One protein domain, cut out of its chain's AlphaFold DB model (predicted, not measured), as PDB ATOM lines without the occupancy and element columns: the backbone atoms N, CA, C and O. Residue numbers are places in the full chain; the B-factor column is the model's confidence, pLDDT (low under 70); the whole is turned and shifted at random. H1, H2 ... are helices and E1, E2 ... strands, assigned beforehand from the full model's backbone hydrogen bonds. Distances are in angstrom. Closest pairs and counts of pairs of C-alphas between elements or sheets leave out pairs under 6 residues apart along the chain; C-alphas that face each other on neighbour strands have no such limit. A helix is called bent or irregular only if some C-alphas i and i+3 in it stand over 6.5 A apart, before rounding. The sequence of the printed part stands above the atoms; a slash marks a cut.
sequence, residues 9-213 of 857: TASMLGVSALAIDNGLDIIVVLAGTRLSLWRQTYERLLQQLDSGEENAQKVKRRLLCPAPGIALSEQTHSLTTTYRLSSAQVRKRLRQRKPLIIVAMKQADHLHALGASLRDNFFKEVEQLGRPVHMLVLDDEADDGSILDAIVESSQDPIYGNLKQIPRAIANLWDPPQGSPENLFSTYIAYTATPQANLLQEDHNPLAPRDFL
ATOM      1  N   THR A   9     163.743 202.819 131.500       87.38
ATOM      2  CA  THR A   9     164.630 203.864 132.032       87.38
ATOM      3  C   THR A   9     166.086 203.387 132.103       87.38
ATOM      4  O   THR A   9     166.980 204.149 131.765       87.38
ATOM      5  N   ALA A  10     166.346 202.128 132.475       88.25
ATOM      6  CA  ALA A  10     167.704 201.573 132.488       88.25
ATOM      7  C   ALA A  10     168.288 201.475 131.068       88.25
ATOM      8  O   ALA A  10     169.431 201.863 130.853       88.25
ATOM      9  N   SER A  11     167.488 201.061 130.076       91.19
ATOM     10  CA  SER A  11     167.889 201.096 128.660       91.19
ATOM     11  C   SER A  11     168.211 202.519 128.194       91.19
ATOM     12  O   SER A  11     169.219 202.724 127.525       91.19
ATOM     13  N   MET A  12     167.389 203.504 128.564       93.25
ATOM     14  CA  MET A  12     167.616 204.917 128.243       93.25
ATOM     15  C   MET A  12     168.928 205.439 128.854       93.25
ATOM     16  O   MET A  12     169.693 206.138 128.186       93.25
ATOM     17  N   LEU A  13     169.223 205.076 130.107       93.38
ATOM     18  CA  LEU A  13     170.479 205.430 130.775       93.38
ATOM     19  C   LEU A  13     171.684 204.684 130.178       93.38
ATOM     20  O   LEU A  13     172.746 205.282 130.036       93.38
ATOM     21  N   GLY A  14     171.521 203.431 129.747       92.81
ATOM     22  CA  GLY A  14     172.552 202.682 129.020       92.81
ATOM     23  C   GLY A  14     172.901 203.318 127.671       92.81
ATOM     24  O   GLY A  14     174.075 203.517 127.367       92.81
ATOM     25  N   VAL A  15     171.891 203.733 126.897       93.38
ATOM     26  CA  VAL A  15     172.092 204.510 125.658       93.38
ATOM     27  C   VAL A  15     172.778 205.845 125.954       93.38
ATOM     28  O   VAL A  15     173.679 206.240 125.220       93.38
ATOM     29  N   SER A  16     172.405 206.514 127.050       95.44
ATOM     30  CA  SER A  16     173.059 207.755 127.491       95.44
ATOM     31  C   SER A  16     174.547 207.546 127.778       95.44
ATOM     32  O   SER A  16     175.368 208.327 127.305       95.44
ATOM     33  N   ALA A  17     174.897 206.491 128.521       94.12
ATOM     34  CA  ALA A  17     176.281 206.154 128.845       94.12
ATOM     35  C   ALA A  17     177.098 205.876 127.575       94.12
ATOM     36  O   ALA A  17     178.110 206.535 127.346       94.12
ATOM     37  N   LEU A  18     176.597 204.996 126.698       93.19
ATOM     38  CA  LEU A  18     177.251 204.677 125.426       93.19
ATOM     39  C   LEU A  18     177.435 205.917 124.545       93.19
ATOM     40  O   LEU A  18     178.488 206.085 123.934       93.19
ATOM     41  N   ALA A  19     176.444 206.806 124.482       94.50
ATOM     42  CA  ALA A  19     176.558 208.030 123.699       94.50
ATOM     43  C   ALA A  19     177.606 208.996 124.284       94.50
ATOM     44  O   ALA A  19     178.401 209.559 123.530       94.50
ATOM     45  N   ILE A  20     177.656 209.159 125.613       94.00
ATOM     46  CA  ILE A  20     178.692 209.965 126.289       94.00
ATOM     47  C   ILE A  20     180.086 209.402 126.004       94.00
ATOM     48  O   ILE A  20     180.986 210.170 125.657       94.00
ATOM     49  N   ASP A  21     180.260 208.083 126.106       92.12
ATOM     50  CA  ASP A  21     181.541 207.416 125.845       92.12
ATOM     51  C   ASP A  21     181.996 207.595 124.386       92.12
ATOM     52  O   ASP A  21     183.192 207.683 124.111       92.12
ATOM     53  N   ASN A  22     181.043 207.757 123.461       93.12
ATOM     54  CA  ASN A  22     181.287 208.076 122.051       93.12
ATOM     55  C   ASN A  22     181.373 209.587 121.753       93.12
ATOM     56  O   ASN A  22     181.377 209.998 120.592       93.12
ATOM     57  N   GLY A  23     181.496 210.435 122.778       93.12
ATOM     58  CA  GLY A  23     181.794 211.860 122.618       93.12
ATOM     59  C   GLY A  23     180.582 212.767 122.400       93.12
ATOM     60  O   GLY A  23     180.752 213.867 121.872       93.12
ATOM     61  N   LEU A  24     179.383 212.345 122.812       96.25
ATOM     62  CA  LEU A  24     178.188 213.190 122.806       96.25
ATOM     63  C   LEU A  24     178.365 214.437 123.697       96.25
ATOM     64  O   LEU A  24     178.855 214.357 124.827       96.25
ATOM     65  N   ASP A  25     177.927 215.599 123.206       97.50
ATOM     66  CA  ASP A  25     178.127 216.883 123.887       97.50
ATOM     67  C   ASP A  25     177.007 217.240 124.865       97.50
ATOM     68  O   ASP A  25     177.264 217.851 125.908       97.50
ATOM     69  N   ILE A  26     175.762 216.892 124.536       97.94
ATOM     70  CA  ILE A  26     174.593 217.211 125.357       97.94
ATOM     71  C   ILE A  26     173.544 216.096 125.309       97.94
ATOM     72  O   ILE A  26     173.205 215.577 124.246       97.94
ATOM     73  N   ILE A  27     172.999 215.769 126.480       97.94
ATOM     74  CA  ILE A  27     171.831 214.903 126.651       97.94
ATOM     75  C   ILE A  27     170.721 215.708 127.310       97.94
ATOM     76  O   ILE A  27     170.941 216.347 128.340       97.94
ATOM     77  N   VAL A  28     169.518 215.622 126.750       98.12
ATOM     78  CA  VAL A  28     168.287 216.104 127.372       98.12
ATOM     79  C   VAL A  28     167.371 214.915 127.630       98.12
ATOM     80  O   VAL A  28     166.869 214.300 126.697       98.12
ATOM     81  N   VAL A  29     167.142 214.604 128.902       97.56
ATOM     82  CA  VAL A  29     166.172 213.604 129.350       97.56
ATOM     83  C   VAL A  29     164.866 214.312 129.683       97.56
ATOM     84  O   VAL A  29     164.799 215.102 130.627       97.56
ATOM     85  N   LEU A  30     163.823 214.034 128.911       96.44
ATOM     86  CA  LEU A  30     162.464 214.500 129.148       96.44
ATOM     87  C   LEU A  30     161.758 213.465 130.029       96.44
ATOM     88  O   LEU A  30     161.425 212.369 129.582       96.44
ATOM     89  N   ALA A  31     161.573 213.803 131.300       92.44
ATOM     90  CA  ALA A  31     160.924 212.943 132.282       92.44
ATOM     91  C   ALA A  31     159.394 213.123 132.272       92.44
ATOM     92  O   ALA A  31     158.844 213.858 131.457       92.44
ATOM     93  N   GLY A  32     158.687 212.491 133.211       86.44
ATOM     94  CA  GLY A  32     157.227 212.596 133.306       86.44
ATOM     95  C   GLY A  32     156.680 214.024 133.475       86.44
ATOM     96  O   GLY A  32     157.396 214.985 133.751       86.44
ATOM     97  N   THR A  33     155.359 214.144 133.339       84.88
ATOM     98  CA  THR A  33     154.580 215.395 133.448       84.88
ATOM     99  C   THR A  33     154.358 215.862 134.898       84.88
ATOM    100  O   THR A  33     153.761 216.911 135.122       84.88
ATOM    101  N   ARG A  34     154.817 215.083 135.888       83.69
ATOM    102  CA  ARG A  34     154.579 215.278 137.329       83.69
ATOM    103  C   ARG A  34     155.887 215.396 138.104       83.69
ATOM    104  O   ARG A  34     156.883 214.776 137.719       83.69
ATOM    105  N   LEU A  35     155.851 216.091 139.244       85.00
ATOM    106  CA  LEU A  35     157.012 216.278 140.125       85.00
ATOM    107  C   LEU A  35     157.635 214.948 140.569       85.00
ATOM    108  O   LEU A  35     158.840 214.751 140.409       85.00
ATOM    109  N   SER A  36     156.815 214.012 141.046       82.88
ATOM    110  CA  SER A  36     157.260 212.690 141.507       82.88
ATOM    111  C   SER A  36     157.952 211.868 140.411       82.88
ATOM    112  O   SER A  36     158.996 211.263 140.655       82.88
ATOM    113  N   LEU A  37     157.427 211.883 139.179       84.06
ATOM    114  CA  LEU A  37     158.009 211.163 138.036       84.06
ATOM    115  C   LEU A  37     159.318 211.800 137.554       84.06
ATOM    116  O   LEU A  37     160.268 211.093 137.206       84.06
ATOM    117  N   TRP A  38     159.382 213.134 137.551       90.00
ATOM    118  CA  TRP A  38     160.606 213.863 137.229       90.00
ATOM    119  C   TRP A  38     161.708 213.580 138.257       90.00
ATOM    120  O   TRP A  38     162.808 213.190 137.860       90.00
ATOM    121  N   ARG A  39     161.400 213.649 139.562       89.31
ATOM    122  CA  ARG A  39     162.343 213.298 140.638       89.31
ATOM    123  C   ARG A  39     162.789 211.840 140.577       89.31
ATOM    124  O   ARG A  39     163.984 211.588 140.647       89.31
ATOM    125  N   GLN A  40     161.876 210.893 140.343       87.50
ATOM    126  CA  GLN A  40     162.223 209.473 140.172       87.50
ATOM    127  C   GLN A  40     163.227 209.265 139.025       87.50
ATOM    128  O   GLN A  40     164.178 208.495 139.154       87.50
ATOM    129  N   THR A  41     163.035 209.953 137.897       90.75
ATOM    130  CA  THR A  41     163.949 209.871 136.744       90.75
ATOM    131  C   THR A  41     165.299 210.518 137.061       90.75
ATOM    132  O   THR A  41     166.346 209.956 136.739       90.75
ATOM    133  N   TYR A  42     165.284 211.667 137.743       93.38
ATOM    134  CA  TYR A  42     166.484 212.388 138.165       93.38
ATOM    135  C   TYR A  42     167.336 211.572 139.150       93.38
ATOM    136  O   TYR A  42     168.540 211.421 138.956       93.38
ATOM    137  N   GLU A  43     166.713 210.990 140.179       90.56
ATOM    138  CA  GLU A  43     167.374 210.126 141.164       90.56
ATOM    139  C   GLU A  43     167.997 208.894 140.498       90.56
ATOM    140  O   GLU A  43     169.151 208.570 140.776       90.56
ATOM    141  N   ARG A  44     167.283 208.243 139.566       90.06
ATOM    142  CA  ARG A  44     167.824 207.108 138.795       90.06
ATOM    143  C   ARG A  44     169.040 207.505 137.966       90.06
ATOM    144  O   ARG A  44     170.020 206.763 137.941       90.06
ATOM    145  N   LEU A  45     169.006 208.677 137.332       93.75
ATOM    146  CA  LEU A  45     170.149 209.199 136.585       93.75
ATOM    147  C   LEU A  45     171.360 209.413 137.501       93.75
ATOM    148  O   LEU A  45     172.458 208.980 137.158       93.75
ATOM    149  N   LEU A  46     171.170 210.015 138.679       92.06
ATOM    150  CA  LEU A  46     172.248 210.192 139.658       92.06
ATOM    151  C   LEU A  46     172.806 208.861 140.176       92.06
ATOM    152  O   LEU A  46     174.003 208.743 140.412       92.06
ATOM    153  N   GLN A  47     171.949 207.864 140.376       88.94
ATOM    154  CA  GLN A  47     172.362 206.571 140.919       88.94
ATOM    155  C   GLN A  47     173.094 205.704 139.892       88.94
ATOM    156  O   GLN A  47     174.041 205.013 140.262       88.94
ATOM    157  N   GLN A  48     172.664 205.720 138.627       90.75
ATOM    158  CA  GLN A  48     173.129 204.761 137.619       90.75
ATOM    159  C   GLN A  48     174.077 205.372 136.581       90.75
ATOM    160  O   GLN A  48     175.040 204.717 136.195       90.75
ATOM    161  N   LEU A  49     173.836 206.613 136.139       91.44
ATOM    162  CA  LEU A  49     174.657 207.277 135.117       91.44
ATOM    163  C   LEU A  49     175.728 208.181 135.740       91.44
ATOM    164  O   LEU A  49     176.872 208.189 135.297       91.44
ATOM    165  N   ASP A  50     175.368 208.939 136.776       91.06
ATOM    166  CA  ASP A  50     176.258 209.878 137.467       91.06
ATOM    167  C   ASP A  50     176.616 209.402 138.885       91.06
ATOM    168  O   ASP A  50     176.498 210.132 139.870       91.06
ATOM    169  N   SER A  51     177.032 208.142 138.991       87.38
ATOM    170  CA  SER A  51     177.293 207.473 140.265       87.38
ATOM    171  C   SER A  51     178.609 207.913 140.938       87.38
ATOM    172  O   SER A  51     179.499 208.532 140.337       87.38
ATOM    173  N   GLY A  52     178.736 207.590 142.230       84.31
ATOM    174  CA  GLY A  52     179.909 207.877 143.066       84.31
ATOM    175  C   GLY A  52     179.726 209.043 144.042       84.31
ATOM    176  O   GLY A  52     178.728 209.771 143.995       84.31
ATOM    177  N   GLU A  53     180.709 209.206 144.934       82.50
ATOM    178  CA  GLU A  53     180.700 210.212 146.003       82.50
ATOM    179  C   GLU A  53     180.569 211.640 145.472       82.50
ATOM    180  O   GLU A  53     181.232 212.037 144.505       82.50
ATOM    181  N   GLU A  54     179.734 212.437 146.137       82.12
ATOM    182  CA  GLU A  54     179.512 213.824 145.755       82.12
ATOM    183  C   GLU A  54     180.727 214.681 146.135       82.12
ATOM    184  O   GLU A  54     180.892 215.122 147.269       82.12
ATOM    185  N   ASN A  55     181.618 214.891 145.167       86.19
ATOM    186  CA  ASN A  55     182.851 215.647 145.347       86.19
ATOM    187  C   ASN A  55     183.178 216.511 144.118       86.19
ATOM    188  O   ASN A  55     182.592 216.389 143.037       86.19
ATOM    189  N   ALA A  56     184.177 217.387 144.257       87.00
ATOM    190  CA  ALA A  56     184.583 218.292 143.184       87.00
ATOM    191  C   ALA A  56     185.035 217.564 141.901       87.00
ATOM    192  O   ALA A  56     184.954 218.142 140.815       87.00
ATOM    193  N   GLN A  57     185.513 216.317 141.994       87.00
ATOM    194  CA  GLN A  57     185.919 215.534 140.823       87.00
ATOM    195  C   GLN A  57     184.710 215.037 140.042       87.00
ATOM    196  O   GLN A  57     184.674 215.208 138.825       87.00
ATOM    197  N   LYS A  58     183.690 214.514 140.731       89.31
ATOM    198  CA  LYS A  58     182.401 214.159 140.131       89.31
ATOM    199  C   LYS A  58     181.789 215.367 139.423       89.31
ATOM    200  O   LYS A  58     181.503 215.307 138.228       89.31
ATOM    201  N   VAL A  59     181.763 216.521 140.098       87.19
ATOM    202  CA  VAL A  59     181.296 217.795 139.521       87.19
ATOM    203  C   VAL A  59     182.065 218.196 138.259       87.19
ATOM    204  O   VAL A  59     181.501 218.751 137.317       87.19
ATOM    205  N   LYS A  60     183.362 217.891 138.168       90.00
ATOM    206  CA  LYS A  60     184.181 218.194 136.985       90.00
ATOM    207  C   LYS A  60     183.894 217.300 135.774       90.00
ATOM    208  O   LYS A  60     184.290 217.703 134.681       90.00
ATOM    209  N   ARG A  61     183.198 216.166 135.909       91.56
ATOM    210  CA  ARG A  61     182.940 215.234 134.790       91.56
ATOM    211  C   ARG A  61     181.921 215.759 133.773       91.56
ATOM    212  O   ARG A  61     181.995 215.383 132.612       91.56
ATOM    213  N   ARG A  62     181.015 216.641 134.194       93.75
ATOM    214  CA  ARG A  62     179.822 217.063 133.441       93.75
ATOM    215  C   ARG A  62     179.306 218.419 133.916       93.75
ATOM    216  O   ARG A  62     179.734 218.918 134.959       93.75
ATOM    217  N   LEU A  63     178.370 219.001 133.181       95.25
ATOM    218  CA  LEU A  63     177.467 220.030 133.701       95.25
ATOM    219  C   LEU A  63     176.077 219.416 133.836       95.25
ATOM    220  O   LEU A  63     175.546 218.931 132.848       95.25
ATOM    221  N   LEU A  64     175.517 219.426 135.045       95.31
ATOM    222  CA  LEU A  64     174.204 218.848 135.326       95.31
ATOM    223  C   LEU A  64     173.181 219.968 135.537       95.31
ATOM    224  O   LEU A  64     173.450 220.903 136.296       95.31
ATOM    225  N   CYS A  65     172.034 219.875 134.868       96.06
ATOM    226  CA  CYS A  65     170.951 220.850 134.952       96.06
ATOM    227  C   CYS A  65     169.584 220.146 135.091       96.06
ATOM    228  O   CYS A  65     169.221 219.363 134.217       96.06
ATOM    229  N   PRO A  66     168.779 220.442 136.123       96.00
ATOM    230  CA  PRO A  66     169.092 221.311 137.259       96.00
ATOM    231  C   PRO A  66     170.200 220.741 138.148       96.00
ATOM    232  O   PRO A  66     170.559 219.568 138.037       96.00
ATOM    233  N   ALA A  67     170.743 221.565 139.043       92.44
ATOM    234  CA  ALA A  67     171.664 221.085 140.071       92.44
ATOM    235  C   ALA A  67     170.933 220.155 141.071       92.44
ATOM    236  O   ALA A  67     169.754 220.400 141.347       92.44
ATOM    237  N   PRO A  68     171.608 219.152 141.678       90.56
ATOM    238  CA  PRO A  68     170.958 218.207 142.593       90.56
ATOM    239  C   PRO A  68     170.241 218.880 143.767       90.56
ATOM    240  O   PRO A  68     169.104 218.535 144.071       90.56
ATOM    241  N   GLY A  69     170.861 219.910 144.352       88.88
ATOM    242  CA  GLY A  69     170.275 220.695 145.442       88.88
ATOM    243  C   GLY A  69     169.075 221.563 145.045       88.88
ATOM    244  O   GLY A  69     168.481 222.172 145.919       88.88
ATOM    245  N   ILE A  70     168.726 221.639 143.756       90.88
ATOM    246  CA  ILE A  70     167.495 222.281 143.271       90.88
ATOM    247  C   ILE A  70     166.453 221.209 142.942       90.88
ATOM    248  O   ILE A  70     165.312 221.310 143.376       90.88
ATOM    249  N   ALA A  71     166.837 220.167 142.194       88.56
ATOM    250  CA  ALA A  71     165.905 219.128 141.747       88.56
ATOM    251  C   ALA A  71     165.327 218.284 142.898       88.56
ATOM    252  O   ALA A  71     164.157 217.903 142.864       88.56
ATOM    253  N   LEU A  72     166.145 218.017 143.921       87.44
ATOM    254  CA  LEU A  72     165.779 217.211 145.092       87.44
ATOM    255  C   LEU A  72     165.428 218.066 146.320       87.44
ATOM    256  O   LEU A  72     165.287 217.535 147.416       87.44
ATOM    257  N   SER A  73     165.304 219.385 146.151       85.62
ATOM    258  CA  SER A  73     164.902 220.301 147.222       85.62
ATOM    259  C   SER A  73     163.416 220.149 147.537       85.62
ATOM    260  O   SER A  73     162.601 220.065 146.618       85.62
ATOM    261  N   GLU A  74     163.050 220.186 148.819       79.25
ATOM    262  CA  GLU A  74     161.652 220.351 149.243       79.25
ATOM    263  C   GLU A  74     161.132 221.772 148.977       79.25
ATOM    264  O   GLU A  74     159.926 221.982 148.868       79.25
ATOM    265  N   GLN A  75     162.029 222.753 148.824       81.81
ATOM    266  CA  GLN A  75     161.659 224.130 148.516       81.81
ATOM    267  C   GLN A  75     161.374 224.306 147.023       81.81
ATOM    268  O   GLN A  75     162.147 223.883 146.161       81.81
ATOM    269  N   THR A  76     160.294 225.018 146.709       80.75
ATOM    270  CA  THR A  76     159.962 225.385 145.330       80.75
ATOM    271  C   THR A  76     160.907 226.475 144.822       80.75
ATOM    272  O   THR A  76     160.983 227.568 145.383       80.75
ATOM    273  N   HIS A  77     161.596 226.204 143.714       87.94
ATOM    274  CA  HIS A  77     162.461 227.168 143.031       87.94
ATOM    275  C   HIS A  77     161.806 227.692 141.747       87.94
ATOM    276  O   HIS A  77     161.025 226.996 141.100       87.94
ATOM    277  N   SER A  78     162.147 228.916 141.329       93.69
ATOM    278  CA  SER A  78     161.663 229.455 140.050       93.69
ATOM    279  C   SER A  78     162.224 228.672 138.857       93.69
ATOM    280  O   SER A  78     163.340 228.142 138.910       93.69
ATOM    281  N   LEU A  79     161.493 228.637 137.738       93.56
ATOM    282  CA  LEU A  79     161.921 227.908 136.534       93.56
ATOM    283  C   LEU A  79     163.227 228.453 135.941       93.56
ATOM    284  O   LEU A  79     164.078 227.676 135.510       93.56
ATOM    285  N   THR A  80     163.439 229.770 136.004       92.19
ATOM    286  CA  THR A  80     164.699 230.415 135.599       92.19
ATOM    287  C   THR A  80     165.884 229.938 136.437       92.19
ATOM    288  O   THR A  80     166.990 229.803 135.920       92.19
ATOM    289  N   THR A  81     165.665 229.674 137.729       93.81
ATOM    290  CA  THR A  81     166.695 229.124 138.624       93.81
ATOM    291  C   THR A  81     166.912 227.640 138.352       93.81
ATOM    292  O   THR A  81     168.050 227.182 138.299       93.81
ATOM    293  N   THR A  82     165.821 226.907 138.127       94.50
ATOM    294  CA  THR A  82     165.812 225.466 137.859       94.50
ATOM    295  C   THR A  82     166.611 225.125 136.605       94.50
ATOM    296  O   THR A  82     167.528 224.312 136.666       94.50
ATOM    297  N   TYR A  83     166.348 225.806 135.488       96.62
ATOM    298  CA  TYR A  83     167.018 225.555 134.208       96.62
ATOM    299  C   TYR A  83     168.165 226.527 133.917       96.62
ATOM    300  O   TYR A  83     168.468 226.819 132.758       96.62
ATOM    301  N   ARG A  84     168.815 227.064 134.954       94.38
ATOM    302  CA  ARG A  84     169.882 228.052 134.788       94.38
ATOM    303  C   ARG A  84     171.134 227.430 134.163       94.38
ATOM    304  O   ARG A  84     171.814 226.629 134.798       94.38
ATOM    305  N   LEU A  85     171.505 227.896 132.972       94.56
ATOM    306  CA  LEU A  85     172.786 227.590 132.330       94.56
ATOM    307  C   LEU A  85     173.649 228.854 132.269       94.56
ATOM    308  O   LEU A  85     173.201 229.902 131.819       94.56
ATOM    309  N   SER A  86     174.902 228.775 132.718       94.06
ATOM    310  CA  SER A  86     175.864 229.874 132.564       94.06
ATOM    311  C   SER A  86     176.618 229.719 131.244       94.06
ATOM    312  O   SER A  86     177.338 228.733 131.086       94.06
ATOM    313  N   SER A  87     176.533 230.700 130.336       94.00
ATOM    314  CA  SER A  87     177.273 230.676 129.055       94.00
ATOM    315  C   SER A  87     178.782 230.435 129.257       94.00
ATOM    316  O   SER A  87     179.374 229.597 128.577       94.00
ATOM    317  N   ALA A  88     179.403 231.033 130.283       94.88
ATOM    318  CA  ALA A  88     180.812 230.794 130.610       94.88
ATOM    319  C   ALA A  88     181.103 229.331 131.006       94.88
ATOM    320  O   ALA A  88     182.127 228.766 130.607       94.88
ATOM    321  N   GLN A  89     180.211 228.699 131.779       94.31
ATOM    322  CA  GLN A  89     180.341 227.285 132.139       94.31
ATOM    323  C   GLN A  89     180.105 226.384 130.925       94.31
ATOM    324  O   GLN A  89     180.907 225.483 130.693       94.31
ATOM    325  N   VAL A  90     179.067 226.650 130.129       96.50
ATOM    326  CA  VAL A  90     178.753 225.908 128.899       96.50
ATOM    327  C   VAL A  90     179.938 225.938 127.933       96.50
ATOM    328  O   VAL A  90     180.459 224.882 127.574       96.50
ATOM    329  N   ARG A  91     180.458 227.133 127.616       95.94
ATOM    330  CA  ARG A  91     181.652 227.336 126.778       95.94
ATOM    331  C   ARG A  91     182.831 226.496 127.250       95.94
ATOM    332  O   ARG A  91     183.486 225.814 126.463       95.94
ATOM    333  N   LYS A  92     183.115 226.548 128.556       95.19
ATOM    334  CA  LYS A  92     184.222 225.800 129.163       95.19
ATOM    335  C   LYS A  92     184.039 224.293 128.980       95.19
ATOM    336  O   LYS A  92     185.006 223.616 128.646       95.19
ATOM    337  N   ARG A  93     182.828 223.768 129.182       95.12
ATOM    338  CA  ARG A  93     182.533 222.329 129.085       95.12
ATOM    339  C   ARG A  93     182.582 221.813 127.655       95.12
ATOM    340  O   ARG A  93     183.261 220.817 127.424       95.12
ATOM    341  N   LEU A  94     181.997 222.540 126.705       95.25
ATOM    342  CA  LEU A  94     182.054 222.195 125.282       95.25
ATOM    343  C   LEU A  94     183.493 222.166 124.749       95.25
ATOM    344  O   LEU A  94     183.877 221.234 124.039       95.25
ATOM    345  N   ARG A  95     184.333 223.133 125.149       94.31
ATOM    346  CA  ARG A  95     185.769 223.138 124.803       94.31
ATOM    347  C   ARG A  95     186.534 221.969 125.424       94.31
ATOM    348  O   ARG A  95     187.453 221.447 124.804       94.31
ATOM    349  N   GLN A  96     186.153 221.553 126.628       94.62
ATOM    350  CA  GLN A  96     186.741 220.404 127.325       94.62
ATOM    351  C   GLN A  96     186.156 219.052 126.886       94.62
ATOM    352  O   GLN A  96     186.571 218.033 127.437       94.62
ATOM    353  N   ARG A  97     185.188 219.037 125.951       94.06
ATOM    354  CA  ARG A  97     184.405 217.848 125.567       94.06
ATOM    355  C   ARG A  97     183.836 217.119 126.789       94.06
ATOM    356  O   ARG A  97     183.987 215.911 126.949       94.06
ATOM    357  N   LYS A  98     183.269 217.889 127.720       95.31
ATOM    358  CA  LYS A  98     182.559 217.361 128.889       95.31
ATOM    359  C   LYS A  98     181.058 217.498 128.661       95.31
ATOM    360  O   LYS A  98     180.637 218.611 128.341       95.31
ATOM    361  N   PRO A  99     180.274 216.425 128.862       95.81
ATOM    362  CA  PRO A  99     178.868 216.419 128.504       95.81
ATOM    363  C   PRO A  99     178.057 217.375 129.381       95.81
ATOM    364  O   PRO A  99     178.324 217.552 130.579       95.81
ATOM    365  N   LEU A 100     177.045 217.977 128.769       97.50
ATOM    366  CA  LEU A 100     175.943 218.635 129.453       97.50
ATOM    367  C   LEU A 100     174.818 217.610 129.606       97.50
ATOM    368  O   LEU A 100     174.385 217.017 128.626       97.50
ATOM    369  N   ILE A 101     174.340 217.397 130.825       97.25
ATOM    370  CA  ILE A 101     173.236 216.481 131.110       97.25
ATOM    371  C   ILE A 101     172.092 217.311 131.673       97.25
ATOM    372  O   ILE A 101     172.244 217.983 132.696       97.25
ATOM    373  N   ILE A 102     170.959 217.283 130.985       97.88
ATOM    374  CA  ILE A 102     169.767 218.038 131.341       97.88
ATOM    375  C   ILE A 102     168.632 217.063 131.620       97.88
ATOM    376  O   ILE A 102     168.378 216.179 130.811       97.88
ATOM    377  N   VAL A 103     167.928 217.236 132.736       97.31
ATOM    378  CA  VAL A 103     166.720 216.466 133.057       97.31
ATOM    379  C   VAL A 103     165.559 217.429 133.228       97.31
ATOM    380  O   VAL A 103     165.511 218.194 134.192       97.31
ATOM    381  N   ALA A 104     164.612 217.392 132.300       96.38
ATOM    382  CA  ALA A 104     163.503 218.329 132.246       96.38
ATOM    383  C   ALA A 104     162.169 217.638 132.513       96.38
ATOM    384  O   ALA A 104     161.928 216.521 132.059       96.38
ATOM    385  N   MET A 105     161.284 218.324 133.230       93.44
ATOM    386  CA  MET A 105     159.886 217.917 133.348       93.44
ATOM    387  C   MET A 105     159.154 218.208 132.033       93.44
ATOM    388  O   MET A 105     159.292 219.306 131.486       93.44
ATOM    389  N   LYS A 106     158.343 217.259 131.544       91.44
ATOM    390  CA  LYS A 106     157.494 217.433 130.350       91.44
ATOM    391  C   LYS A 106     156.254 218.275 130.641       91.44
ATOM    392  O   LYS A 106     155.123 217.815 130.543       91.44
ATOM    393  N   GLN A 107     156.474 219.526 131.011       90.12
ATOM    394  CA  GLN A 107     155.433 220.516 131.256       90.12
ATOM    395  C   GLN A 107     155.786 221.787 130.471       90.12
ATOM    396  O   GLN A 107     156.962 222.117 130.320       90.12
ATOM    397  N   ALA A 108     154.782 222.465 129.906       88.50
ATOM    398  CA  ALA A 108     154.989 223.535 128.925       88.50
ATOM    399  C   ALA A 108     155.902 224.671 129.427       88.50
ATOM    400  O   ALA A 108     156.840 225.049 128.729       88.50
ATOM    401  N   ASP A 109     155.695 225.168 130.646       91.44
ATOM    402  CA  ASP A 109     156.498 226.247 131.231       91.44
ATOM    403  C   ASP A 109     157.932 225.793 131.514       91.44
ATOM    404  O   ASP A 109     158.887 226.528 131.250       91.44
ATOM    405  N   HIS A 110     158.104 224.555 131.993       94.06
ATOM    406  CA  HIS A 110     159.425 223.953 132.175       94.06
ATOM    407  C   HIS A 110     160.193 223.867 130.845       94.06
ATOM    408  O   HIS A 110     161.367 224.241 130.784       94.06
ATOM    409  N   LEU A 111     159.531 223.418 129.776       95.75
ATOM    410  CA  LEU A 111     160.120 223.308 128.438       95.75
ATOM    411  C   LEU A 111     160.428 224.683 127.835       95.75
ATOM    412  O   LEU A 111     161.492 224.865 127.247       95.75
ATOM    413  N   HIS A 112     159.554 225.676 128.023       94.75
ATOM    414  CA  HIS A 112     159.804 227.051 127.587       94.75
ATOM    415  C   HIS A 112     161.006 227.674 128.308       94.75
ATOM    416  O   HIS A 112     161.859 228.282 127.655       94.75
ATOM    417  N   ALA A 113     161.106 227.492 129.628       96.19
ATOM    418  CA  ALA A 113     162.232 227.978 130.423       96.19
ATOM    419  C   ALA A 113     163.553 227.310 130.009       96.19
ATOM    420  O   ALA A 113     164.564 227.996 129.837       96.19
ATOM    421  N   LEU A 114     163.542 225.990 129.785       97.38
ATOM    422  CA  LEU A 114     164.706 225.276 129.264       97.38
ATOM    423  C   LEU A 114     165.082 225.760 127.858       97.38
ATOM    424  O   LEU A 114     166.244 226.071 127.617       97.38
ATOM    425  N   GLY A 115     164.114 225.867 126.947       96.62
ATOM    426  CA  GLY A 115     164.348 226.338 125.584       96.62
ATOM    427  C   GLY A 115     164.945 227.747 125.550       96.62
ATOM    428  O   GLY A 115     165.873 228.000 124.786       96.62
ATOM    429  N   ALA A 116     164.475 228.658 126.410       95.44
ATOM    430  CA  ALA A 116     165.077 229.984 126.565       95.44
ATOM    431  C   ALA A 116     166.534 229.887 127.039       95.44
ATOM    432  O   ALA A 116     167.423 230.469 126.422       95.44
ATOM    433  N   SER A 117     166.799 229.077 128.067       96.25
ATOM    434  CA  SER A 117     168.152 228.861 128.589       96.25
ATOM    435  C   SER A 117     169.108 228.279 127.539       96.25
ATOM    436  O   SER A 117     170.246 228.745 127.426       96.25
ATOM    437  N   LEU A 118     168.644 227.315 126.732       97.25
ATOM    438  CA  LEU A 118     169.406 226.734 125.625       97.25
ATOM    439  C   LEU A 118     169.725 227.782 124.555       97.25
ATOM    440  O   LEU A 118     170.885 227.928 124.176       97.25
ATOM    441  N   ARG A 119     168.740 228.569 124.110       95.06
ATOM    442  CA  ARG A 119     168.974 229.626 123.112       95.06
ATOM    443  C   ARG A 119     169.944 230.690 123.620       95.06
ATOM    444  O   ARG A 119     170.887 231.062 122.922       95.06
ATOM    445  N   ASP A 120     169.744 231.157 124.847       93.88
ATOM    446  CA  ASP A 120     170.500 232.288 125.378       93.88
ATOM    447  C   ASP A 120     171.929 231.937 125.780       93.88
ATOM    448  O   ASP A 120     172.794 232.816 125.701       93.88
ATOM    449  N   ASN A 121     172.176 230.690 126.200       95.38
ATOM    450  CA  ASN A 121     173.434 230.290 126.839       95.38
ATOM    451  C   ASN A 121     174.134 229.086 126.198       95.38
ATOM    452  O   ASN A 121     175.320 228.895 126.461       95.38
ATOM    453  N   PHE A 122     173.439 228.267 125.402       96.12
ATOM    454  CA  PHE A 122     174.012 227.095 124.732       96.12
ATOM    455  C   PHE A 122     174.195 227.326 123.228       96.12
ATOM    456  O   PHE A 122     175.322 227.228 122.753       96.12
ATOM    457  N   PHE A 123     173.159 227.733 122.488       96.75
ATOM    458  CA  PHE A 123     173.244 227.917 121.029       96.75
ATOM    459  C   PHE A 123     174.296 228.949 120.622       96.75
ATOM    460  O   PHE A 123     175.104 228.666 119.742       96.75
ATOM    461  N   LYS A 124     174.382 230.079 121.335       92.88
ATOM    462  CA  LYS A 124     175.431 231.094 121.108       92.88
ATOM    463  C   LYS A 124     176.850 230.537 121.254       92.88
ATOM    464  O   LYS A 124     177.775 231.006 120.598       92.88
ATOM    465  N   GLU A 125     177.039 229.568 122.147       96.19
ATOM    466  CA  GLU A 125     178.342 228.943 122.388       96.19
ATOM    467  C   GLU A 125     178.656 227.862 121.354       96.19
ATOM    468  O   GLU A 125     179.817 227.701 120.984       96.19
ATOM    469  N   VAL A 126     177.631 227.146 120.881       96.81
ATOM    470  CA  VAL A 126     177.741 226.155 119.803       96.81
ATOM    471  C   VAL A 126     178.080 226.833 118.479       96.81
ATOM    472  O   VAL A 126     179.022 226.407 117.828       96.81
ATOM    473  N   GLU A 127     177.414 227.930 118.123       95.25
ATOM    474  CA  GLU A 127     177.677 228.679 116.882       95.25
ATOM    475  C   GLU A 127     179.126 229.198 116.804       95.25
ATOM    476  O   GLU A 127     179.763 229.183 115.755       95.25
ATOM    477  N   GLN A 128     179.697 229.595 117.947       94.06
ATOM    478  CA  GLN A 128     181.100 230.020 118.053       94.06
ATOM    479  C   GLN A 128     182.090 228.842 118.099       94.06
ATOM    480  O   GLN A 128     183.309 229.049 118.124       94.06
ATOM    481  N   LEU A 129     181.598 227.605 118.170       93.06
ATOM    482  CA  LEU A 129     182.415 226.406 118.253       93.06
ATOM    483  C   LEU A 129     182.750 225.916 116.839       93.06
ATOM    484  O   LEU A 129     181.891 225.448 116.109       93.06
ATOM    485  N   GLY A 130     184.028 225.945 116.461       92.38
ATOM    486  CA  GLY A 130     184.498 225.485 115.144       92.38
ATOM    487  C   GLY A 130     184.474 223.962 114.926       92.38
ATOM    488  O   GLY A 130     185.378 223.433 114.285       92.38
ATOM    489  N   ARG A 131     183.515 223.233 115.512       95.31
ATOM    490  CA  ARG A 131     183.303 221.789 115.309       95.31
ATOM    491  C   ARG A 131     181.816 221.424 115.424       95.31
ATOM    492  O   ARG A 131     181.081 222.175 116.069       95.31
ATOM    493  N   PRO A 132     181.396 220.262 114.895       96.69
ATOM    494  CA  PRO A 132     180.078 219.700 115.169       96.69
ATOM    495  C   PRO A 132     179.824 219.502 116.666       96.69
ATOM    496  O   PRO A 132     180.747 219.164 117.424       96.69
ATOM    497  N   VAL A 133     178.571 219.702 117.063       97.69
ATOM    498  CA  VAL A 133     178.026 219.445 118.395       97.69
ATOM    499  C   VAL A 133     176.855 218.484 118.265       97.69
ATOM    500  O   VAL A 133     175.956 218.708 117.457       97.69
ATOM    501  N   HIS A 134     176.859 217.428 119.075       97.75
ATOM    502  CA  HIS A 134     175.829 216.391 119.022       97.75
ATOM    503  C   HIS A 134     174.914 216.438 120.249       97.75
ATOM    504  O   HIS A 134     175.385 216.422 121.391       97.75
ATOM    505  N   MET A 135     173.606 216.470 119.994       98.06
ATOM    506  CA  MET A 135     172.543 216.491 120.991       98.06
ATOM    507  C   MET A 135     171.687 215.233 120.916       98.06
ATOM    508  O   MET A 135     171.175 214.873 119.859       98.06
ATOM    509  N   LEU A 136     171.480 214.598 122.065       98.25
ATOM    510  CA  LEU A 136     170.561 213.475 122.213       98.25
ATOM    511  C   LEU A 136     169.394 213.882 123.108       98.25
ATOM    512  O   LEU A 136     169.595 214.281 124.255       98.25
ATOM    513  N   VAL A 137     168.176 213.762 122.594       97.81
ATOM    514  CA  VAL A 137     166.941 214.002 123.340       97.81
ATOM    515  C   VAL A 137     166.255 212.667 123.584       97.81
ATOM    516  O   VAL A 137     165.882 211.972 122.643       97.81
ATOM    517  N   LEU A 138     166.105 212.300 124.851       97.25
ATOM    518  CA  LEU A 138     165.504 211.045 125.290       97.25
ATOM    519  C   LEU A 138     164.179 211.349 125.978       97.25
ATOM    520  O   LEU A 138     164.151 212.090 126.956       97.25
ATOM    521  N   ASP A 139     163.090 210.789 125.466       95.12
ATOM    522  CA  ASP A 139     161.735 211.077 125.930       95.12
ATOM    523  C   ASP A 139     161.117 209.864 126.629       95.12
ATOM    524  O   ASP A 139     160.756 208.890 125.968       95.12
ATOM    525  N   ASP A 140     161.028 209.908 127.961       91.88
ATOM    526  CA  ASP A 140     160.486 208.816 128.776       91.88
ATOM    527  C   ASP A 140     158.961 208.918 128.916       91.88
ATOM    528  O   ASP A 140     158.425 209.977 129.234       91.88
ATOM    529  N   GLU A 141     158.244 207.814 128.706       87.38
ATOM    530  CA  GLU A 141     156.775 207.768 128.581       87.38
ATOM    531  C   GLU A 141     156.258 208.759 127.514       87.38
ATOM    532  O   GLU A 141     155.421 209.637 127.759       87.38
ATOM    533  N   ALA A 142     156.823 208.657 126.306       90.50
ATOM    534  CA  ALA A 142     156.520 209.516 125.155       90.50
ATOM    535  C   ALA A 142     155.061 209.418 124.659       90.50
ATOM    536  O   ALA A 142     154.628 210.221 123.838       90.50
ATOM    537  N   ASP A 143     154.283 208.449 125.133       86.38
ATOM    538  CA  ASP A 143     152.862 208.322 124.812       86.38
ATOM    539  C   ASP A 143     151.974 209.294 125.611       86.38
ATOM    540  O   ASP A 143     150.804 209.449 125.278       86.38
ATOM    541  N   ASP A 144     152.477 209.936 126.670       82.25
ATOM    542  CA  ASP A 144     151.684 210.833 127.528       82.25
ATOM    543  C   ASP A 144     151.778 212.306 127.075       82.25
ATOM    544  O   ASP A 144     150.878 212.855 126.430       82.25
ATOM    545  N   GLY A 145     152.901 212.961 127.382       79.75
ATOM    546  CA  GLY A 145     153.110 214.386 127.100       79.75
ATOM    547  C   GLY A 145     153.374 214.717 125.627       79.75
ATOM    548  O   GLY A 145     153.089 215.832 125.199       79.75
ATOM    549  N   SER A 146     153.884 213.761 124.850       86.94
ATOM    550  CA  SER A 146     154.486 214.022 123.531       86.94
ATOM    551  C   SER A 146     153.538 213.755 122.353       86.94
ATOM    552  O   SER A 146     153.893 214.011 121.204       86.94
ATOM    553  N   ILE A 147     152.314 213.308 122.652       85.00
ATOM    554  CA  ILE A 147     151.210 213.132 121.701       85.00
ATOM    555  C   ILE A 147     150.358 214.407 121.642       85.00
ATOM    556  O   ILE A 147     150.058 214.985 122.694       85.00
ATOM    557  N   LEU A 148     149.969 214.851 120.442       74.69
ATOM    558  CA  LEU A 148     149.000 215.943 120.261       74.69
ATOM    559  C   LEU A 148     147.607 215.503 120.728       74.69
ATOM    560  O   LEU A 148     147.244 214.342 120.579       74.69
ATOM    561  N   ASP A 149     146.819 216.414 121.299       65.00
ATOM    562  CA  ASP A 149     145.468 216.051 121.734       65.00
ATOM    563  C   ASP A 149     144.541 215.844 120.527       65.00
ATOM    564  O   ASP A 149     144.532 216.648 119.595       65.00
ATOM    565  N   ALA A 150     143.681 214.828 120.612       57.38
ATOM    566  CA  ALA A 150     142.620 214.516 119.651       57.38
ATOM    567  C   ALA A 150     141.802 215.748 119.186       57.38
ATOM    568  O   ALA A 150     141.419 215.860 118.024       57.38
ATOM    569  N   ILE A 151     141.558 216.723 120.068       53.56
ATOM    570  CA  ILE A 151     140.810 217.949 119.729       53.56
ATOM    571  C   ILE A 151     141.566 218.804 118.689       53.56
ATOM    572  O   ILE A 151     140.934 219.397 117.818       53.56
ATOM    573  N   VAL A 152     142.904 218.816 118.720       50.88
ATOM    574  CA  VAL A 152     143.759 219.561 117.775       50.88
ATOM    575  C   VAL A 152     143.738 218.923 116.384       50.88
ATOM    576  O   VAL A 152     143.703 219.628 115.379       50.88
ATOM    577  N   GLU A 153     143.678 217.592 116.315       49.53
ATOM    578  CA  GLU A 153     143.577 216.857 115.046       49.53
ATOM    579  C   GLU A 153     142.229 217.083 114.334       49.53
ATOM    580  O   GLU A 153     142.139 216.969 113.113       49.53
ATOM    581  N   SER A 154     141.183 217.489 115.065       48.44
ATOM    582  CA  SER A 154     139.839 217.742 114.519       48.44
ATOM    583  C   SER A 154     139.660 219.090 113.786       48.44
ATOM    584  O   SER A 154     138.531 219.496 113.520       48.44
ATOM    585  N   SER A 155     140.758 219.736 113.361       50.00
ATOM    586  CA  SER A 155     140.784 220.941 112.503       50.00
ATOM    587  C   SER A 155     140.381 222.267 113.172       50.00
ATOM    588  O   SER A 155     139.542 223.004 112.650       50.00
ATOM    589  N   GLN A 156     141.026 222.634 114.284       41.91
ATOM    590  CA  GLN A 156     141.132 224.047 114.684       41.91
ATOM    591  C   GLN A 156     142.537 224.570 114.368       41.91
ATOM    592  O   GLN A 156     143.533 223.938 114.711       41.91
ATOM    593  N   ASP A 157     142.597 225.708 113.670       42.06
ATOM    594  CA  ASP A 157     143.830 226.414 113.307       42.06
ATOM    595  C   ASP A 157     144.712 226.614 114.563       42.06
ATOM    596  O   ASP A 157     144.228 227.187 115.546       42.06
ATOM    597  N   PRO A 158     145.981 226.146 114.573       44.06
ATOM    598  CA  PRO A 158     146.840 226.085 115.763       44.06
ATOM    599  C   PRO A 158     147.137 227.434 116.444       44.06
ATOM    600  O   PRO A 158     147.800 227.471 117.483       44.06
ATOM    601  N   ILE A 159     146.671 228.542 115.868       45.06
ATOM    602  CA  ILE A 159     146.888 229.908 116.348       45.06
ATOM    603  C   ILE A 159     145.842 230.332 117.403       45.06
ATOM    604  O   ILE A 159     146.117 231.240 118.187       45.06
ATOM    605  N   TYR A 160     144.679 229.669 117.500       39.03
ATOM    606  CA  TYR A 160     143.608 230.075 118.423       39.03
ATOM    607  C   TYR A 160     143.128 228.934 119.330       39.03
ATOM    608  O   TYR A 160     142.475 227.999 118.887       39.03
ATOM    609  N   GLY A 161     143.389 229.064 120.634       40.97
ATOM    610  CA  GLY A 161     142.867 228.179 121.680       40.97
ATOM    611  C   GLY A 161     143.976 227.551 122.523       40.97
ATOM    612  O   GLY A 161     145.106 227.412 122.066       40.97
ATOM    613  N   ASN A 162     143.672 227.192 123.771       46.84
ATOM    614  CA  ASN A 162     144.582 226.524 124.712       46.84
ATOM    615  C   ASN A 162     144.936 225.093 124.244       46.84
ATOM    616  O   ASN A 162     144.540 224.111 124.864       46.84
ATOM    617  N   LEU A 163     145.642 224.972 123.121       56.34
ATOM    618  CA  LEU A 163     146.106 223.709 122.554       56.34
ATOM    619  C   LEU A 163     147.324 223.214 123.339       56.34
ATOM    620  O   LEU A 163     148.140 224.010 123.814       56.34
ATOM    621  N   LYS A 164     147.488 221.893 123.452       64.88
ATOM    622  CA  LYS A 164     148.662 221.274 124.081       64.88
ATOM    623  C   LYS A 164     149.932 221.612 123.298       64.88
ATOM    624  O   LYS A 164     150.259 220.986 122.298       64.88
ATOM    625  N   GLN A 165     150.680 222.592 123.802       74.19
ATOM    626  CA  GLN A 165     151.934 223.074 123.209       74.19
ATOM    627  C   GLN A 165     153.129 222.138 123.450       74.19
ATOM    628  O   GLN A 165     154.210 222.389 122.926       74.19
ATOM    629  N   ILE A 166     152.972 221.068 124.241       87.31
ATOM    630  CA  ILE A 166     154.091 220.232 124.703       87.31
ATOM    631  C   ILE A 166     154.904 219.634 123.540       87.31
ATOM    632  O   ILE A 166     156.117 219.846 123.545       87.31
ATOM    633  N   PRO A 167     154.320 218.978 122.512       89.38
ATOM    634  CA  PRO A 167     155.119 218.399 121.426       89.38
ATOM    635  C   PRO A 167     155.950 219.444 120.672       89.38
ATOM    636  O   PRO A 167     157.134 219.237 120.398       89.38
ATOM    637  N   ARG A 168     155.365 220.621 120.405       87.75
ATOM    638  CA  ARG A 168     156.083 221.730 119.765       87.75
ATOM    639  C   ARG A 168     157.137 222.336 120.691       87.75
ATOM    640  O   ARG A 168     158.229 222.646 120.228       87.75
ATOM    641  N   ALA A 169     156.853 222.474 121.984       91.88
ATOM    642  CA  ALA A 169     157.808 222.962 122.975       91.88
ATOM    643  C   ALA A 169     159.017 222.024 123.125       91.88
ATOM    644  O   ALA A 169     160.133 222.513 123.277       91.88
ATOM    645  N   ILE A 170     158.810 220.704 123.020       94.81
ATOM    646  CA  ILE A 170     159.885 219.706 122.954       94.81
ATOM    647  C   ILE A 170     160.715 219.911 121.681       94.81
ATOM    648  O   ILE A 170     161.924 220.093 121.785       94.81
ATOM    649  N   ALA A 171     160.086 219.956 120.499       93.44
ATOM    650  CA  ALA A 171     160.800 220.161 119.232       93.44
ATOM    651  C   ALA A 171     161.620 221.467 119.217       93.44
ATOM    652  O   ALA A 171     162.767 221.495 118.775       93.44
ATOM    653  N   ASN A 172     161.077 222.535 119.809       94.50
ATOM    654  CA  ASN A 172     161.743 223.832 119.932       94.50
ATOM    655  C   ASN A 172     163.008 223.810 120.818       94.50
ATOM    656  O   ASN A 172     163.708 224.824 120.881       94.50
ATOM    657  N   LEU A 173     163.312 222.710 121.521       96.31
ATOM    658  CA  LEU A 173     164.574 222.567 122.256       96.31
ATOM    659  C   LEU A 173     165.783 222.445 121.316       96.31
ATOM    660  O   LEU A 173     166.878 222.839 121.711       96.31
ATOM    661  N   TRP A 174     165.591 221.928 120.097       95.25
ATOM    662  CA  TRP A 174     166.648 221.795 119.085       95.25
ATOM    663  C   TRP A 174     166.322 222.461 117.746       95.25
ATOM    664  O   TRP A 174     167.246 222.771 117.004       95.25
ATOM    665  N   ASP A 175     165.045 222.693 117.444       93.75
ATOM    666  CA  ASP A 175     164.581 223.322 116.204       93.75
ATOM    667  C   ASP A 175     163.554 224.435 116.497       93.75
ATOM    668  O   ASP A 175     162.357 224.300 116.221       93.75
ATOM    669  N   PRO A 176     163.968 225.529 117.167       94.00
ATOM    670  CA  PRO A 176     163.071 226.641 117.439       94.00
ATOM    671  C   PRO A 176     162.810 227.475 116.170       94.00
ATOM    672  O   PRO A 176     163.633 227.492 115.259       94.00
ATOM    673  N   PRO A 177     161.733 228.283 116.130       90.12
ATOM    674  CA  PRO A 177     161.413 229.135 114.978       90.12
ATOM    675  C   PRO A 177     162.514 230.128 114.572       90.12
ATOM    676  O   PRO A 177     162.540 230.578 113.432       90.12
ATOM    677  N   GLN A 178     163.401 230.500 115.501       90.06
ATOM    678  CA  GLN A 178     164.541 231.385 115.241       90.06
ATOM    679  C   GLN A 178     165.719 230.678 114.544       90.06
ATOM    680  O   GLN A 178     166.695 231.343 114.206       90.06
ATOM    681  N   GLY A 179     165.632 229.361 114.338       92.38
ATOM    682  CA  GLY A 179     166.709 228.521 113.828       92.38
ATOM    683  C   GLY A 179     167.619 227.977 114.931       92.38
ATOM    684  O   GLY A 179     167.659 228.478 116.060       92.38
ATOM    685  N   SER A 180     168.354 226.924 114.591       95.12
ATOM    686  CA  SER A 180     169.417 226.341 115.406       95.12
ATOM    687  C   SER A 180     170.781 226.533 114.731       95.12
ATOM    688  O   SER A 180     170.836 226.785 113.525       95.12
ATOM    689  N   PRO A 181     171.894 226.466 115.487       96.56
ATOM    690  CA  PRO A 181     173.229 226.556 114.900       96.56
ATOM    691  C   PRO A 181     173.456 225.470 113.839       96.56
ATOM    692  O   PRO A 181     173.150 224.305 114.085       96.56
ATOM    693  N   GLU A 182     174.060 225.820 112.700       96.12
ATOM    694  CA  GLU A 182     174.300 224.880 111.583       96.12
ATOM    695  C   GLU A 182     175.182 223.679 111.965       96.12
ATOM    696  O   GLU A 182     175.154 222.634 111.318       96.12
ATOM    697  N   ASN A 183     175.981 223.819 113.022       97.06
ATOM    698  CA  ASN A 183     176.850 222.776 113.549       97.06
ATOM    699  C   ASN A 183     176.224 221.973 114.705       97.06
ATOM    700  O   ASN A 183     176.944 221.204 115.344       97.06
ATOM    701  N   LEU A 184     174.924 222.133 114.987       97.50
ATOM    702  CA  LEU A 184     174.184 221.333 115.964       97.50
ATOM    703  C   LEU A 184     173.424 220.193 115.274       97.50
ATOM    704  O   LEU A 184     172.516 220.425 114.481       97.50
ATOM    705  N   PHE A 185     173.739 218.953 115.641       96.69
ATOM    706  CA  PHE A 185     173.066 217.756 115.138       96.69
ATOM    707  C   PHE A 185     172.297 217.077 116.265       96.69
ATOM    708  O   PHE A 185     172.893 216.712 117.280       96.69
ATOM    709  N   SER A 186     170.994 216.885 116.076       95.75
ATOM    710  CA  SER A 186     170.094 216.408 117.128       95.75
ATOM    711  C   SER A 186     169.443 215.078 116.769       95.75
ATOM    712  O   SER A 186     168.963 214.894 115.653       95.75
ATOM    713  N   THR A 187     169.385 214.162 117.732       96.00
ATOM    714  CA  THR A 187     168.665 212.888 117.630       96.00
ATOM    715  C   THR A 187     167.619 212.816 118.734       96.00
ATOM    716  O   THR A 187     167.951 212.964 119.908       96.00
ATOM    717  N   TYR A 188     166.362 212.576 118.367       95.88
ATOM    718  CA  TYR A 188     165.256 212.373 119.304       95.88
ATOM    719  C   TYR A 188     164.898 210.885 119.382       95.88
ATOM    720  O   TYR A 188     164.725 210.234 118.353       95.88
ATOM    721  N   ILE A 189     164.785 210.344 120.598       96.00
ATOM    722  CA  ILE A 189     164.389 208.953 120.842       96.00
ATOM    723  C   ILE A 189     163.234 208.913 121.843       96.00
ATOM    724  O   ILE A 189     163.386 209.284 123.007       96.00
ATOM    725  N   ALA A 190     162.097 208.386 121.393       94.38
ATOM    726  CA  ALA A 190     160.912 208.158 122.210       94.38
ATOM    727  C   ALA A 190     160.927 206.769 122.873       94.38
ATOM    728  O   ALA A 190     160.968 205.732 122.201       94.38
ATOM    729  N   TYR A 191     160.819 206.737 124.201       93.44
ATOM    730  CA  TYR A 191     160.630 205.531 125.000       93.44
ATOM    731  C   TYR A 191     159.189 205.459 125.503       93.44
ATOM    732  O   TYR A 191     158.677 206.367 126.146       93.44
ATOM    733  N   THR A 192     158.524 204.337 125.245       91.94
ATOM    734  CA  THR A 192     157.188 204.057 125.786       91.94
ATOM    735  C   THR A 192     156.975 202.553 125.919       91.94
ATOM    736  O   THR A 192     157.610 201.760 125.208       91.94
ATOM    737  N   ALA A 193     156.106 202.168 126.858       89.94
ATOM    738  CA  ALA A 193     155.563 200.815 126.930       89.94
ATOM    739  C   ALA A 193     154.295 200.610 126.087       89.94
ATOM    740  O   ALA A 193     153.923 199.470 125.839       89.94
ATOM    741  N   THR A 194     153.646 201.691 125.657       90.25
ATOM    742  CA  THR A 194     152.330 201.679 125.005       90.25
ATOM    743  C   THR A 194     152.380 202.535 123.741       90.25
ATOM    744  O   THR A 194     152.050 203.720 123.780       90.25
ATOM    745  N   PRO A 195     152.855 201.964 122.618       91.00
ATOM    746  CA  PRO A 195     153.191 202.717 121.410       91.00
ATOM    747  C   PRO A 195     151.981 203.071 120.538       91.00
ATOM    748  O   PRO A 195     152.172 203.664 119.480       91.00
ATOM    749  N   GLN A 196     150.756 202.692 120.924       90.81
ATOM    750  CA  GLN A 196     149.558 202.799 120.083       90.81
ATOM    751  C   GLN A 196     149.350 204.229 119.588       90.81
ATOM    752  O   GLN A 196     149.282 204.460 118.384       90.81
ATOM    753  N   ALA A 197     149.319 205.195 120.511       88.69
ATOM    754  CA  ALA A 197     149.212 206.602 120.159       88.69
ATOM    755  C   ALA A 197     150.418 207.052 119.332       88.69
ATOM    756  O   ALA A 197     150.227 207.644 118.279       88.69
ATOM    757  N   ASN A 198     151.645 206.700 119.734       90.38
ATOM    758  CA  ASN A 198     152.856 207.107 119.020       90.38
ATOM    759  C   ASN A 198     152.845 206.712 117.536       90.38
ATOM    760  O   ASN A 198     153.246 207.523 116.705       90.38
ATOM    761  N   LEU A 199     152.384 205.496 117.228       89.38
ATOM    762  CA  LEU A 199     152.315 204.933 115.877       89.38
ATOM    763  C   LEU A 199     151.106 205.424 115.064       89.38
ATOM    764  O   LEU A 199     151.147 205.367 113.837       89.38
ATOM    765  N   LEU A 200     150.037 205.878 115.727       87.25
ATOM    766  CA  LEU A 200     148.827 206.393 115.076       87.25
ATOM    767  C   LEU A 200     148.869 207.899 114.791       87.25
ATOM    768  O   LEU A 200     147.987 208.383 114.088       87.25
ATOM    769  N   GLN A 201     149.856 208.627 115.315       82.00
ATOM    770  CA  GLN A 201     150.000 210.065 115.079       82.00
ATOM    771  C   GLN A 201     150.153 210.413 113.602       82.00
ATOM    772  O   GLN A 201     150.820 209.714 112.839       82.00
ATOM    773  N   GLU A 202     149.591 211.559 113.234       70.00
ATOM    774  CA  GLU A 202     149.816 212.168 111.933       70.00
ATOM    775  C   GLU A 202     151.223 212.758 111.790       70.00
ATOM    776  O   GLU A 202     151.851 213.208 112.753       70.00
ATOM    777  N   ASP A 203     151.669 212.865 110.537       68.00
ATOM    778  CA  ASP A 203     152.989 213.401 110.201       68.00
ATOM    779  C   ASP A 203     153.148 214.885 110.579       68.00
ATOM    780  O   ASP A 203     154.267 215.389 110.596       68.00
ATOM    781  N   HIS A 204     152.072 215.606 110.912       72.75
ATOM    782  CA  HIS A 204     152.175 216.993 111.369       72.75
ATOM    783  C   HIS A 204     152.700 217.119 112.809       72.75
ATOM    784  O   HIS A 204     153.211 218.185 113.158       72.75
ATOM    785  N   ASN A 205     152.631 216.067 113.643       82.62
ATOM    786  CA  ASN A 205     153.385 216.077 114.895       82.62
ATOM    787  C   ASN A 205     154.877 215.871 114.571       82.62
ATOM    788  O   ASN A 205     155.243 214.805 114.070       82.62
ATOM    789  N   PRO A 206     155.770 216.832 114.885       81.81
ATOM    790  CA  PRO A 206     157.203 216.678 114.629       81.81
ATOM    791  C   PRO A 206     157.848 215.512 115.396       81.81
ATOM    792  O   PRO A 206     158.960 215.120 115.058       81.81
ATOM    793  N   LEU A 207     157.174 214.972 116.416       90.44
ATOM    794  CA  LEU A 207     157.646 213.852 117.235       90.44
ATOM    795  C   LEU A 207     157.093 212.487 116.786       90.44
ATOM    796  O   LEU A 207     157.367 211.476 117.438       90.44
ATOM    797  N   ALA A 208     156.301 212.432 115.708       87.69
ATOM    798  CA  ALA A 208     155.858 211.163 115.136       87.69
ATOM    799  C   ALA A 208     157.078 210.348 114.647       87.69
ATOM    800  O   ALA A 208     157.987 210.920 114.039       87.69
ATOM    801  N   PRO A 209     157.141 209.028 114.906       88.19
ATOM    802  CA  PRO A 209     158.290 208.210 114.529       88.19
ATOM    803  C   PRO A 209     158.393 208.072 113.003       88.19
ATOM    804  O   PRO A 209     157.467 207.584 112.356       88.19
ATOM    805  N   ARG A 210     159.538 208.469 112.431       85.56
ATOM    806  CA  ARG A 210     159.777 208.462 110.974       85.56
ATOM    807  C   ARG A 210     160.950 207.584 110.553       85.56
ATOM    808  O   ARG A 210     160.844 206.882 109.552       85.56
ATOM    809  N   ASP A 211     162.029 207.600 111.332       89.12
ATOM    810  CA  ASP A 211     163.307 207.014 110.915       89.12
ATOM    811  C   ASP A 211     163.463 205.547 111.330       89.12
ATOM    812  O   ASP A 211     163.938 204.725 110.550       89.12
ATOM    813  N   PHE A 212     163.050 205.191 112.551       90.38
ATOM    814  CA  PHE A 212     163.185 203.826 113.060       90.38
ATOM    815  C   PHE A 212     162.163 203.489 114.149       90.38
ATOM    816  O   PHE A 212     161.619 204.355 114.834       90.38
ATOM    817  N   LEU A 213     161.949 202.186 114.340       92.12
ATOM    818  CA  LEU A 213     161.191 201.608 115.446       92.12
ATOM    819  C   LEU A 213     162.020 200.476 116.046       92.12
ATOM    820  O   LEU A 213     162.527 199.628 115.319       92.12
TER     821      LEU A 213
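This is residues 9 to 213 of the 857 residues of the protein "Z1 domain-containing protein" of Paracoccus aminovorans (UniProt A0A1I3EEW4). A twisted sheet of five parallel strands forms the core, with H1 and H2 over one face, each running along the strands, and the long helix H7 over the other face. Two loops stick out at opposite ends of the longest axis, residues 51 to 57 before and into H3, and residues 154 to 160 after H8. The printed part has 205 residues, with ten named helices and five named strands in the order H1 E1 H2 H3 E2 H4 H5 H6 E3 H7 E4 H8 H9 E5 H10. The sheet's order is E2 E3 E1 E4 E5, and the class is mixed, helices and strands. The whole is compact, with a radius of gyration of the C-alphas of 16.8 A and spans of 53 by 37 by 34 A.

H1, residues 9 to 21, begins with C-alpha 9 at (164.630, 203.864, 132.032) and is 18.4 A long. E1 is residues 26 to 31, 15.9 A, and H2 is residues 35 to 48, 20.0 A. H3, residues 56 to 60, comes before E2, residues 63 to 65. Three helices follow: H4, residues 68 to 71, H5, residues 79 to 82, and H6, residues 87 to 95, 12.1 A long. E3, residues 100 to 105, measures 16.5 A. H7, residues 108 to 127, is the longest helix at 26.2 A, from C-alpha 108 at (154.989, 223.535, 128.925); it has a kink of 36 degrees near residue 119 and is only just irregular, with C-alphas 120 and 123 6.7 A apart. E4, residues 133 to 140, is 23.0 A long. H8, residues 150 to 153, and H9, residues 166 to 171, precede E5, residues 184 to 191, 22.7 A. H10, residues 196 to 200, ends with C-alpha 200 at (148.827, 206.393, 115.076).

In the sheet, E2 and E5 are the edge strands. Within hydrogen-bond range are N 101 and O 63 of the neighbours E3 and E2, 2.8 A, N 29 and O 102 of the neighbours E1 and E3, 2.8 A, N 28 and O 136 of the neighbours E1 and E4, 2.8 A, and N 137 and O 187 of the neighbours E4 and E5, 2.8 A. E1, H2 H3, E2 and E3, H7, E4 are split strand-helix-strand units, each with another strand between its two parallel strands, and both crossovers are right-handed. E2, H4 H5 H6, E3 and E4, H8 H9, E5 are strand-helix-strand units of parallel neighbours, the latter with a right-handed crossover. H1, at a height over the sheet of 9.7 A, lies over E1 and E4. H2, on the same face at 9.0 A, lies over E3 and only just over E1, with 3 of its C-alphas. H1, with residues 9 to 13 alone, and H2 only just touch, with 3 pairs of C-alphas within 8 A; the closest are Leu 13 and Leu 45, 6.9 A. H7, on the opposite face at 9.8 A, runs along the strands, at 13 degrees to E3 on the local plane. It is the hub: it touches H5 (closest C-alphas Leu 79 and Ala 113, 6.1 A), H6 (Ser 87 and Asn 121, 4.4 A) at a steep tilt of 59 degrees, and H9 (Ala 108 and Ile 166, 5.4 A) at a shallow tilt of 8 degrees. H6 and H9 only graze the sheet. H4 is close to but not clearly touching H2, with the C-alphas of Arg 39 and Ala 71 6.9 A apart. H3, H8 and H10 touch no helix and are not on the sheet. Every O i to N i+4 pair is within hydrogen-bond range in H1, H2, H3, H6, H9 and H10; in H7 13 of 16 are, and H4, H5 and H8 are too short for such a pair.

The C-alphas of Asn 55 and Ser 155 are the two farthest apart, 53.6 A. The printed part has no cut. The links from H8 to H9 and from H9 to E5 are long, 12 residues each. The mean pLDDT of the printed part is 88.3; residues 149 to 164 and residue 203 are under 70.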